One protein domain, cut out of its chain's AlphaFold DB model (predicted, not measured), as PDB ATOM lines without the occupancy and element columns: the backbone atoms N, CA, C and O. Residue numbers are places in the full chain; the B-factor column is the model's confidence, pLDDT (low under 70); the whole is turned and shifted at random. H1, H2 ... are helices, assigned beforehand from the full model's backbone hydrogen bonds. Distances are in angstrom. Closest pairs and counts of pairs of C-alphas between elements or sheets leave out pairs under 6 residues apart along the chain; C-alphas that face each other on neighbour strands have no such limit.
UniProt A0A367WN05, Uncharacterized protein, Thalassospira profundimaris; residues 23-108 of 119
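Overview. This is residues 23 to 108 of the 119 residues of an uncharacterized protein of Thalassospira profundimaris (UniProt A0A367WN05). Two long helices, H1 and H4, run side by side in opposite ways; H3 crosses over H1, and H5 folds back from H4's end on the same side. The 86 printed residues include five helices, H1 to H5 in order, with small H2 near H1 and H3, and no named strand. The all-helix whole is compact, radius of gyration of the C-alphas 13.7 A, and flat, 39 by 27 by 14 A.

Arrangement. Start at H1, residues 24 to 44: it touches H4, residues 76 to 96, at Leu 31 and Ile 83, closest C-alphas 6.4 A apart, at a shallow tilt of 5 degrees, opposite ways. H2, residues 49 to 52, is too short for O i to N i+4 pairs. H3, residues 57 to 70, touches H1 at a steep tilt of 60 degrees, closest C-alphas Val 34 and Ala 63, 5.0 A. H5, residues 100 to 108, touches residues 89 to 94 of H4 alone, closest C-alphas Ala 93 and Arg 100, 5.1 A. In H1, H3, H4 and H5 every such pair is within hydrogen-bond range.

Along the chain. Find C-alpha 24 at (83.914, -91.809, -26.902); H1 runs 29.6 A, H3 20.6 A, H4 30.0 A. H5 ends at C-alpha 108, (71.740, -75.008, -29.951).

Size, cuts and confidence. C-alphas 45 and 97 are farthest apart, 40.5 A. The printed part has no cut, and its four links are tight. Look for pLDDT under 70 at residues 44 to 57 and 71 to 73.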
ATOM      1  N   PRO A  23      87.601 -91.500 -29.964       89.50
ATOM      2  CA  PRO A  23      86.713 -92.541 -29.450       89.50
ATOM      3  C   PRO A  23      86.032 -92.103 -28.150       89.50
ATOM      4  O   PRO A  23      86.692 -91.578 -27.262       89.50
ATOM      5  N   LEU A  24      84.721 -92.346 -28.013       89.06
ATOM      6  CA  LEU A  24      83.914 -91.809 -26.902       89.06
ATOM      7  C   LEU A  24      84.539 -92.058 -25.521       89.06
ATOM      8  O   LEU A  24      84.604 -91.144 -24.713       89.06
ATOM      9  N   MET A  25      85.024 -93.278 -25.272       89.94
ATOM     10  CA  MET A  25      85.642 -93.634 -23.991       89.94
ATOM     11  C   MET A  25      86.915 -92.830 -23.709       89.94
ATOM     12  O   MET A  25      87.177 -92.500 -22.560       89.94
ATOM     13  N   ILE A  26      87.694 -92.508 -24.746       88.06
ATOM     14  CA  ILE A  26      88.911 -91.699 -24.623       88.06
ATOM     15  C   ILE A  26      88.533 -90.232 -24.405       88.06
ATOM     16  O   ILE A  26      89.059 -89.589 -23.504       88.06
ATOM     17  N   ALA A  27      87.567 -89.718 -25.168       89.69
ATOM     18  CA  ALA A  27      87.068 -88.357 -25.004       89.69
ATOM     19  C   ALA A  27      86.508 -88.119 -23.588       89.69
ATOM     20  O   ALA A  27      86.742 -87.071 -22.994       89.69
ATOM     21  N   ASP A  28      85.810 -89.108 -23.020       90.00
ATOM     22  CA  ASP A  28      85.258 -89.029 -21.666       90.00
ATOM     23  C   ASP A  28      86.348 -88.945 -20.583       90.00
ATOM     24  O   ASP A  28      86.207 -88.168 -19.636       90.00
ATOM     25  N   VAL A  29      87.450 -89.685 -20.769       88.19
ATOM     26  CA  VAL A  29      88.658 -89.607 -19.929       88.19
ATOM     27  C   VAL A  29      89.306 -88.229 -20.055       88.19
ATOM     28  O   VAL A  29      89.508 -87.565 -19.043       88.19
ATOM     29  N   VAL A  30      89.526 -87.745 -21.284       88.75
ATOM     30  CA  VAL A  30      90.093 -86.410 -21.543       88.75
ATOM     31  C   VAL A  30      89.298 -85.319 -20.819       88.75
ATOM     32  O   VAL A  30      89.892 -84.461 -20.168       88.75
ATOM     33  N   LEU A  31      87.964 -85.360 -20.868       91.31
ATOM     34  CA  LEU A  31      87.103 -84.404 -20.159       91.31
ATOM     35  C   LEU A  31      87.243 -84.484 -18.629       91.31
ATOM     36  O   LEU A  31      87.246 -83.452 -17.951       91.31
ATOM     37  N   ASP A  32      87.385 -85.688 -18.074       89.06
ATOM     38  CA  ASP A  32      87.625 -85.870 -16.639       89.06
ATOM     39  C   ASP A  32      88.990 -85.308 -16.213       89.06
ATOM     40  O   ASP A  32      89.106 -84.686 -15.149       89.06
ATOM     41  N   ASP A  33      90.001 -85.434 -17.072       86.19
ATOM     42  CA  ASP A  33      91.337 -84.895 -16.833       86.19
ATOM     43  C   ASP A  33      91.418 -83.378 -17.007       86.19
ATOM     44  O   ASP A  33      92.111 -82.716 -16.231       86.19
ATOM     45  N   VAL A  34      90.645 -82.794 -17.929       88.06
ATOM     46  CA  VAL A  34      90.444 -81.335 -18.016       88.06
ATOM     47  C   VAL A  34      89.878 -80.810 -16.699       88.06
ATOM     48  O   VAL A  34      90.444 -79.889 -16.103       88.06
ATOM     49  N   ARG A  35      88.799 -81.425 -16.195       87.81
ATOM     50  CA  ARG A  35      88.188 -81.039 -14.913       87.81
ATOM     51  C   ARG A  35      89.203 -81.125 -13.775       87.81
ATOM     52  O   ARG A  35      89.351 -80.189 -12.986       87.81
ATOM     53  N   ARG A  36      89.945 -82.234 -13.706       83.44
ATOM     54  CA  ARG A  36      90.986 -82.439 -12.694       83.44
ATOM     55  C   ARG A  36      92.095 -81.393 -12.795       83.44
ATOM     56  O   ARG A  36      92.557 -80.914 -11.759       83.44
ATOM     57  N   TYR A  37      92.519 -81.032 -14.006       80.94
ATOM     58  CA  TYR A  37      93.537 -80.010 -14.244       80.94
ATOM     59  C   TYR A  37      93.101 -78.650 -13.703       80.94
ATOM     60  O   TYR A  37      93.847 -78.030 -12.943       80.94
ATOM     61  N   LEU A  38      91.894 -78.204 -14.060       82.56
ATOM     62  CA  LEU A  38      91.360 -76.910 -13.634       82.56
ATOM     63  C   LEU A  38      91.269 -76.832 -12.105       82.56
ATOM     64  O   LEU A  38      91.734 -75.863 -11.498       82.56
ATOM     65  N   TRP A  39      90.785 -77.904 -11.472       83.69
ATOM     66  CA  TRP A  39      90.720 -78.005 -10.016       83.69
ATOM     67  C   TRP A  39      92.112 -77.961  -9.367       83.69
ATOM     68  O   TRP A  39      92.380 -77.144  -8.484       83.69
ATOM     69  N   LEU A  40      93.050 -78.797  -9.828       78.69
ATOM     70  CA  LEU A  40      94.413 -78.828  -9.290       78.69
ATOM     71  C   LEU A  40      95.119 -77.479  -9.451       78.69
ATOM     72  O   LEU A  40      95.808 -77.033  -8.526       78.69
ATOM     73  N   ARG A  41      94.940 -76.810 -10.589       75.88
ATOM     74  CA  ARG A  41      95.537 -75.503 -10.855       75.88
ATOM     75  C   ARG A  41      95.011 -74.437  -9.895       75.88
ATOM     76  O   ARG A  41      95.821 -73.696  -9.342       75.88
ATOM     77  N   GLN A  42      93.701 -74.404  -9.642       77.00
ATOM     78  CA  GLN A  42      93.089 -73.443  -8.721       77.00
ATOM     79  C   GLN A  42      93.515 -73.658  -7.262       77.00
ATOM     80  O   GLN A  42      93.808 -72.689  -6.562       77.00
ATOM     81  N   PHE A  43      93.548 -74.908  -6.790       74.19
ATOM     82  CA  PHE A  43      93.705 -75.195  -5.359       74.19
ATOM     83  C   PHE A  43      95.133 -75.528  -4.919       74.19
ATOM     84  O   PHE A  43      95.453 -75.378  -3.742       74.19
ATOM     85  N   SER A  44      95.998 -75.983  -5.827       66.88
ATOM     86  CA  SER A  44      97.343 -76.459  -5.466       66.88
ATOM     87  C   SER A  44      98.483 -75.780  -6.221       66.88
ATOM     88  O   SER A  44      99.644 -76.005  -5.883       66.88
ATOM     89  N   GLY A  45      98.185 -74.972  -7.247       60.84
ATOM     90  CA  GLY A  45      99.208 -74.447  -8.156       60.84
ATOM     91  C   GLY A  45     100.011 -75.552  -8.856       60.84
ATOM     92  O   GLY A  45     101.144 -75.310  -9.273       60.84
ATOM     93  N   ALA A  46      99.466 -76.774  -8.930       61.09
ATOM     94  CA  ALA A  46     100.177 -77.944  -9.426       61.09
ATOM     95  C   ALA A  46     100.697 -77.733 -10.850       61.09
ATOM     96  O   ALA A  46     100.004 -77.224 -11.734       61.09
ATOM     97  N   SER A  47     101.937 -78.169 -11.073       59.44
ATOM     98  CA  SER A  47     102.557 -78.150 -12.389       59.44
ATOM     99  C   SER A  47     102.006 -79.274 -13.270       59.44
ATOM    100  O   SER A  47     101.534 -80.304 -12.784       59.44
ATOM    101  N   LYS A  48     102.141 -79.105 -14.592       57.50
ATOM    102  CA  LYS A  48     101.780 -80.105 -15.615       57.50
ATOM    103  C   LYS A  48     102.302 -81.523 -15.303       57.50
ATOM    104  O   LYS A  48     101.686 -82.495 -15.719       57.50
ATOM    105  N   GLN A  49     103.395 -81.660 -14.540       57.66
ATOM    106  CA  GLN A  49     103.962 -82.959 -14.154       57.66
ATOM    107  C   GLN A  49     103.068 -83.807 -13.234       57.66
ATOM    108  O   GLN A  49     103.191 -85.028 -13.262       57.66
ATOM    109  N   ALA A  50     102.168 -83.210 -12.444       58.62
ATOM    110  CA  ALA A  50     101.307 -83.968 -11.528       58.62
ATOM    111  C   ALA A  50     100.242 -84.823 -12.252       58.62
ATOM    112  O   ALA A  50      99.723 -85.767 -11.660       58.62
ATOM    113  N   LEU A  51      99.942 -84.519 -13.522       56.31
ATOM    114  CA  LEU A  51      98.988 -85.265 -14.357       56.31
ATOM    115  C   LEU A  51      99.636 -86.379 -15.187       56.31
ATOM    116  O   LEU A  51      99.036 -87.432 -15.369       56.31
ATOM    117  N   ILE A  52     100.885 -86.185 -15.624       55.38
ATOM    118  CA  ILE A  52     101.616 -87.122 -16.502       55.38
ATOM    119  C   ILE A  52     101.802 -88.509 -15.854       55.38
ATOM    120  O   ILE A  52     102.002 -89.502 -16.543       55.38
ATOM    121  N   LEU A  53     101.697 -88.614 -14.527       56.62
ATOM    122  CA  LEU A  53     101.860 -89.876 -13.799       56.62
ATOM    123  C   LEU A  53     100.723 -90.898 -14.017       56.62
ATOM    124  O   LEU A  53     100.875 -92.033 -13.569       56.62
ATOM    125  N   GLY A  54      99.610 -90.532 -14.670       53.72
ATOM    126  CA  GLY A  54      98.420 -91.391 -14.782       53.72
ATOM    127  C   GLY A  54      97.904 -91.715 -16.188       53.72
ATOM    128  O   GLY A  54      96.990 -92.527 -16.291       53.72
ATOM    129  N   MET A  55      98.449 -91.118 -17.250       53.66
ATOM    130  CA  MET A  55      97.848 -91.131 -18.594       53.66
ATOM    131  C   MET A  55      98.887 -91.355 -19.694       53.66
ATOM    132  O   MET A  55     100.080 -91.108 -19.498       53.66
ATOM    133  N   THR A  56      98.447 -91.802 -20.873       58.09
ATOM    134  CA  THR A  56      99.317 -91.811 -22.053       58.09
ATOM    135  C   THR A  56      99.637 -90.374 -22.482       58.09
ATOM    136  O   THR A  56      98.892 -89.431 -22.198       58.09
ATOM    137  N   THR A  57     100.789 -90.171 -23.123       66.25
ATOM    138  CA  THR A  57     101.320 -88.833 -23.426       66.25
ATOM    139  C   THR A  57     100.381 -87.990 -24.298       66.25
ATOM    140  O   THR A  57     100.300 -86.787 -24.090       66.25
ATOM    141  N   GLU A  58      99.637 -88.606 -25.220       72.94
ATOM    142  CA  GLU A  58      98.793 -87.898 -26.197       72.94
ATOM    143  C   GLU A  58      97.477 -87.379 -25.586       72.94
ATOM    144  O   GLU A  58      97.151 -86.200 -25.719       72.94
ATOM    145  N   GLU A  59      96.768 -88.215 -24.819       72.44
ATOM    146  CA  GLU A  59      95.523 -87.840 -24.125       72.44
ATOM    147  C   GLU A  59      95.772 -86.716 -23.104       72.44
ATOM    148  O   GLU A  59      94.982 -85.779 -22.967       72.44
ATOM    149  N   THR A  60      96.925 -86.771 -22.427       74.25
ATOM    150  CA  THR A  60      97.348 -85.753 -21.456       74.25
ATOM    151  C   THR A  60      97.568 -84.395 -22.119       74.25
ATOM    152  O   THR A  60      97.201 -83.355 -21.571       74.25
ATOM    153  N   GLU A  61      98.196 -84.377 -23.296       80.75
ATOM    154  CA  GLU A  61      98.475 -83.140 -24.024       80.75
ATOM    155  C   GLU A  61      97.187 -82.477 -24.510       80.75
ATOM    156  O   GLU A  61      97.031 -81.266 -24.337       80.75
ATOM    157  N   GLN A  62      96.239 -83.263 -25.029       82.94
ATOM    158  CA  GLN A  62      94.936 -82.763 -25.458       82.94
ATOM    159  C   GLN A  62      94.122 -82.207 -24.279       82.94
ATOM    160  O   GLN A  62      93.601 -81.094 -24.366       82.94
ATOM    161  N   ALA A  63      94.088 -82.915 -23.143       81.69
ATOM    162  CA  ALA A  63      93.425 -82.433 -21.931       81.69
ATOM    163  C   ALA A  63      94.021 -81.102 -21.443       81.69
ATOM    164  O   ALA A  63      93.297 -80.169 -21.101       81.69
ATOM    165  N   ILE A  64      95.351 -80.962 -21.465       79.31
ATOM    166  CA  ILE A  64      96.017 -79.708 -21.090       79.31
ATOM    167  C   ILE A  64      95.682 -78.582 -22.080       79.31
ATOM    168  O   ILE A  64      95.508 -77.440 -21.657       79.31
ATOM    169  N   GLN A  65      95.622 -78.857 -23.384       84.44
ATOM    170  CA  GLN A  65      95.269 -77.847 -24.388       84.44
ATOM    171  C   GLN A  65      93.847 -77.322 -24.178       84.44
ATOM    172  O   GLN A  65      93.665 -76.109 -24.085       84.44
ATOM    173  N   ILE A  66      92.880 -78.225 -24.009       86.88
ATOM    174  CA  ILE A  66      91.483 -77.882 -23.715       86.88
ATOM    175  C   ILE A  66      91.385 -77.116 -22.393       86.88
ATOM    176  O   ILE A  66      90.751 -76.071 -22.310       86.88
ATOM    177  N   ALA A  67      92.056 -77.581 -21.341       82.19
ATOM    178  CA  ALA A  67      91.986 -76.898 -20.058       82.19
ATOM    179  C   ALA A  67      92.569 -75.477 -20.119       82.19
ATOM    180  O   ALA A  67      92.068 -74.585 -19.446       82.19
ATOM    181  N   ASN A  68      93.589 -75.233 -20.950       81.81
ATOM    182  CA  ASN A  68      94.127 -73.887 -21.158       81.81
ATOM    183  C   ASN A  68      93.222 -72.979 -22.006       81.81
ATOM    184  O   ASN A  68      93.382 -71.767 -21.916       81.81
ATOM    185  N   SER A  69      92.315 -73.518 -22.831       82.19
ATOM    186  CA  SER A  69      91.342 -72.690 -23.564       82.19
ATOM    187  C   SER A  69      90.183 -72.233 -22.668       82.19
ATOM    188  O   SER A  69      89.633 -71.148 -22.870       82.19
ATOM    189  N   LEU A  70      89.857 -73.030 -21.647       77.94
ATOM    190  CA  LEU A  70      88.867 -72.707 -20.614       77.94
ATOM    191  C   LEU A  70      89.457 -71.850 -19.479       77.94
ATOM    192  O   LEU A  70      88.769 -71.039 -18.863       77.94
ATOM    193  N   ASP A  71      90.745 -72.014 -19.183       69.94
ATOM    194  CA  ASP A  71      91.406 -71.290 -18.102       69.94
ATOM    195  C   ASP A  71      91.559 -69.788 -18.415       69.94
ATOM    196  O   ASP A  71      92.121 -69.384 -19.431       69.94
ATOM    197  N   GLY A  72      91.060 -68.945 -17.507       66.88
ATOM    198  CA  GLY A  72      91.117 -67.484 -17.614       66.88
ATOM    199  C   GLY A  72      89.988 -66.843 -18.430       66.88
ATOM    200  O   GLY A  72      89.826 -65.625 -18.352       66.88
ATOM    201  N   SER A  73      89.197 -67.634 -19.163       68.81
ATOM    202  CA  SER A  73      87.990 -67.183 -19.877       68.81
ATOM    203  C   SER A  73      86.705 -67.436 -19.084       68.81
ATOM    204  O   SER A  73      85.737 -66.696 -19.253       68.81
ATOM    205  N   VAL A  74      86.720 -68.427 -18.186       78.06
ATOM    206  CA  VAL A  74      85.592 -68.810 -17.330       78.06
ATOM    207  C   VAL A  74      86.056 -69.176 -15.912       78.06
ATOM    208  O   VAL A  74      87.222 -69.491 -15.666       78.06
ATOM    209  N   THR A  75      85.147 -69.113 -14.944       85.44
ATOM    210  CA  THR A  75      85.329 -69.650 -13.589       85.44
ATOM    211  C   THR A  75      85.347 -71.181 -13.603       85.44
ATOM    212  O   THR A  75      84.878 -71.815 -14.545       85.44
ATOM    213  N   LEU A  76      85.846 -71.810 -12.531       83.75
ATOM    214  CA  LEU A  76      85.854 -73.275 -12.428       83.75
ATOM    215  C   LEU A  76      84.447 -73.878 -12.541       83.75
ATOM    216  O   LEU A  76      84.281 -74.875 -13.229       83.75
ATOM    217  N   ASN A  77      83.446 -73.266 -11.902       86.81
ATOM    218  CA  ASN A  77      82.070 -73.761 -11.964       86.81
ATOM    219  C   ASN A  77      81.524 -73.701 -13.397       86.81
ATOM    220  O   ASN A  77      80.911 -74.651 -13.861       86.81
ATOM    221  N   GLU A  78      81.786 -72.607 -14.113       87.00
ATOM    222  CA  GLU A  78      81.399 -72.460 -15.521       87.00
ATOM    223  C   GLU A  78      82.112 -73.486 -16.411       87.00
ATOM    224  O   GLU A  78      81.494 -74.091 -17.280       87.00
ATOM    225  N   ALA A  79      83.398 -73.743 -16.162       88.38
ATOM    226  CA  ALA A  79      84.131 -74.781 -16.874       88.38
ATOM    227  C   ALA A  79      83.575 -76.189 -16.595       88.38
ATOM    228  O   ALA A  79      83.503 -77.004 -17.512       88.38
ATOM    229  N   GLU A  80      83.162 -76.485 -15.357       89.38
ATOM    230  CA  GLU A  80      82.509 -77.757 -15.021       89.38
ATOM    231  C   GLU A  80      81.177 -77.935 -15.759       89.38
ATOM    232  O   GLU A  80      80.928 -79.022 -16.285       89.38
ATOM    233  N   GLU A  81      80.365 -76.880 -15.864       89.62
ATOM    234  CA  GLU A  81      79.117 -76.902 -16.640       89.62
ATOM    235  C   GLU A  81      79.391 -77.149 -18.133       89.62
ATOM    236  O   GLU A  81      78.801 -78.055 -18.722       89.62
ATOM    237  N   ILE A  82      80.361 -76.444 -18.731       90.44
ATOM    238  CA  ILE A  82      80.774 -76.647 -20.133       90.44
ATOM    239  C   ILE A  82      81.204 -78.101 -20.380       90.44
ATOM    240  O   ILE A  82      80.786 -78.725 -21.358       90.44
ATOM    241  N   ILE A  83      82.027 -78.664 -19.491       92.62
ATOM    242  CA  ILE A  83      82.506 -80.051 -19.591       92.62
ATOM    243  C   ILE A  83      81.338 -81.039 -19.485       92.62
ATOM    244  O   ILE A  83      81.277 -82.018 -20.234       92.62
ATOM    245  N   HIS A  84      80.406 -80.795 -18.563       91.75
ATOM    246  CA  HIS A  84      79.244 -81.652 -18.362       91.75
ATOM    247  C   HIS A  84      78.295 -81.626 -19.571       91.75
ATOM    248  O   HIS A  84      77.845 -82.681 -20.028       91.75
ATOM    249  N   GLU A  85      78.040 -80.449 -20.140       90.00
ATOM    250  CA  GLU A  85      77.240 -80.299 -21.356       90.00
ATOM    251  C   GLU A  85      77.913 -80.943 -22.575       90.00
ATOM    252  O   GLU A  85      77.260 -81.682 -23.318       90.00
ATOM    253  N   ALA A  86      79.226 -80.759 -22.749       91.94
ATOM    254  CA  ALA A  86      79.983 -81.397 -23.825       91.94
ATOM    255  C   ALA A  86      79.901 -82.926 -23.729       91.94
ATOM    256  O   ALA A  86      79.614 -83.610 -24.715       91.94
ATOM    257  N   ARG A  87      80.050 -83.478 -22.517       93.31
ATOM    258  CA  ARG A  87      79.848 -84.908 -22.252       93.31
ATOM    259  C   ARG A  87      78.443 -85.349 -22.668       93.31
ATOM    260  O   ARG A  87      78.307 -86.327 -23.404       93.31
ATOM    261  N   ALA A  88      77.402 -84.622 -22.265       90.44
ATOM    262  CA  ALA A  88      76.026 -84.941 -22.642       90.44
ATOM    263  C   ALA A  88      75.816 -84.943 -24.170       90.44
ATOM    264  O   ALA A  88      75.161 -85.849 -24.691       90.44
ATOM    265  N   ILE A  89      76.418 -83.993 -24.896       90.69
ATOM    266  CA  ILE A  89      76.408 -83.943 -26.367       90.69
ATOM    267  C   ILE A  89      77.047 -85.206 -26.956       90.69
ATOM    268  O   ILE A  89      76.431 -85.867 -27.793       90.69
ATOM    269  N   MET A  90      78.253 -85.577 -26.513       91.25
ATOM    270  CA  MET A  90      78.982 -86.729 -27.062       91.25
ATOM    271  C   MET A  90      78.247 -88.056 -26.835       91.25
ATOM    272  O   MET A  90      78.159 -88.890 -27.744       91.25
ATOM    273  N   TRP A  91      77.701 -88.254 -25.634       91.50
ATOM    274  CA  TRP A  91      76.912 -89.440 -25.306       91.50
ATOM    275  C   TRP A  91      75.585 -89.449 -26.070       91.50
ATOM    276  O   TRP A  91      75.232 -90.463 -26.675       91.50
ATOM    277  N   GLY A  92      74.879 -88.316 -26.116       90.75
ATOM    278  CA  GLY A  92      73.610 -88.170 -26.831       90.75
ATOM    279  C   GLY A  92      73.735 -88.447 -28.330       90.75
ATOM    280  O   GLY A  92      72.943 -89.211 -28.884       90.75
ATOM    281  N   ALA A  93      74.778 -87.910 -28.964       90.12
ATOM    282  CA  ALA A  93      75.125 -88.181 -30.355       90.12
ATOM    283  C   ALA A  93      75.384 -89.675 -30.600       90.12
ATOM    284  O   ALA A  93      74.830 -90.262 -31.532       90.12
ATOM    285  N   THR A  94      76.157 -90.310 -29.712       89.38
ATOM    286  CA  THR A  94      76.505 -91.735 -29.810       89.38
ATOM    287  C   THR A  94      75.270 -92.632 -29.703       89.38
ATOM    288  O   THR A  94      75.067 -93.501 -30.550       89.38
ATOM    289  N   PHE A  95      74.408 -92.409 -28.706       89.62
ATOM    290  CA  PHE A  95      73.176 -93.188 -28.532       89.62
ATOM    291  C   PHE A  95      72.165 -92.962 -29.655       89.62
ATOM    292  O   PHE A  95      71.466 -93.892 -30.051       89.62
ATOM    293  N   SER A  96      72.104 -91.738 -30.179       88.62
ATOM    294  CA  SER A  96      71.212 -91.388 -31.288       88.62
ATOM    295  C   SER A  96      71.759 -91.824 -32.650       88.62
ATOM    296  O   SER A  96      71.036 -91.735 -33.637       88.62
ATOM    297  N   GLN A  97      73.015 -92.288 -32.713       88.88
ATOM    298  CA  GLN A  97      73.736 -92.603 -33.952       88.88
ATOM    299  C   GLN A  97      73.776 -91.417 -34.933       88.88
ATOM    300  O   GLN A  97      73.700 -91.583 -36.149       88.88
ATOM    301  N   ILE A  98      73.881 -90.202 -34.390       86.94
ATOM    302  CA  ILE A  98      73.979 -88.950 -35.144       86.94
ATOM    303  C   ILE A  98      75.412 -88.427 -34.981       86.94
ATOM    304  O   ILE A  98      75.945 -88.504 -33.874       86.94
ATOM    305  N   PRO A  99      76.047 -87.874 -36.033       85.38
ATOM    306  CA  PRO A  99      77.348 -87.221 -35.888       85.38
ATOM    307  C   PRO A  99      77.319 -86.150 -34.790       85.38
ATOM    308  O   PRO A  99      76.329 -85.416 -34.679       85.38
ATOM    309  N   ARG A 100      78.385 -86.025 -33.987       81.56
ATOM    310  CA  ARG A 100      78.364 -85.147 -32.802       81.56
ATOM    311  C   ARG A 100      78.126 -83.695 -33.190       81.56
ATOM    312  O   ARG A 100      77.254 -83.070 -32.599       81.56
ATOM    313  N   SER A 101      78.760 -83.215 -34.258       79.38
ATOM    314  CA  SER A 101      78.524 -81.876 -34.826       79.38
ATOM    315  C   SER A 101      77.058 -81.616 -35.217       79.38
ATOM    316  O   SER A 101      76.525 -80.524 -35.014       79.38
ATOM    317  N   HIS A 102      76.349 -82.621 -35.741       83.75
ATOM    318  CA  HIS A 102      74.921 -82.504 -36.062       83.75
ATOM    319  C   HIS A 102      74.047 -82.500 -34.804       83.75
ATOM    320  O   HIS A 102      73.101 -81.714 -34.712       83.75
ATOM    321  N   PHE A 103      74.362 -83.358 -33.833       86.69
ATOM    322  CA  PHE A 103      73.646 -83.405 -32.562       86.69
ATOM    323  C   PHE A 103      73.833 -82.102 -31.771       86.69
ATOM    324  O   PHE A 103      72.853 -81.522 -31.307       86.69
ATOM    325  N   ALA A 104      75.059 -81.583 -31.715       81.81
ATOM    326  CA  ALA A 104      75.420 -80.334 -31.055       81.81
ATOM    327  C   ALA A 104      74.633 -79.137 -31.630       81.81
ATOM    328  O   ALA A 104      73.971 -78.406 -30.893       81.81
ATOM    329  N   LYS A 105      74.552 -79.026 -32.964       81.25
ATOM    330  CA  LYS A 105      73.713 -78.020 -33.647       81.25
ATOM    331  C   LYS A 105      72.226 -78.147 -33.311       81.25
ATOM    332  O   LYS A 105      71.526 -77.139 -33.228       81.25
ATOM    333  N   SER A 106      71.729 -79.370 -33.109       83.44
ATOM    334  CA  SER A 106      70.333 -79.589 -32.714       83.44
ATOM    335  C   SER A 106      70.043 -79.104 -31.288       83.44
ATOM    336  O   SER A 106      68.949 -78.598 -31.034       83.44
ATOM    337  N   ILE A 107      71.023 -79.191 -30.378       80.94
ATOM    338  CA  ILE A 107      70.907 -78.654 -29.018       80.94
ATOM    339  C   ILE A 107      70.838 -77.127 -29.066       80.94
ATOM    340  O   ILE A 107      69.891 -76.562 -28.518       80.94
ATOM    341  N   LEU A 108      71.746 -76.470 -29.795       77.75
ATOM    342  CA  LEU A 108      71.740 -75.008 -29.951       77.75
ATOM    343  C   LEU A 108      70.429 -74.490 -30.552       77.75
ATOM    344  O   LEU A 108      69.816 -73.557 -30.029       77.75
TER     345      LEU A 108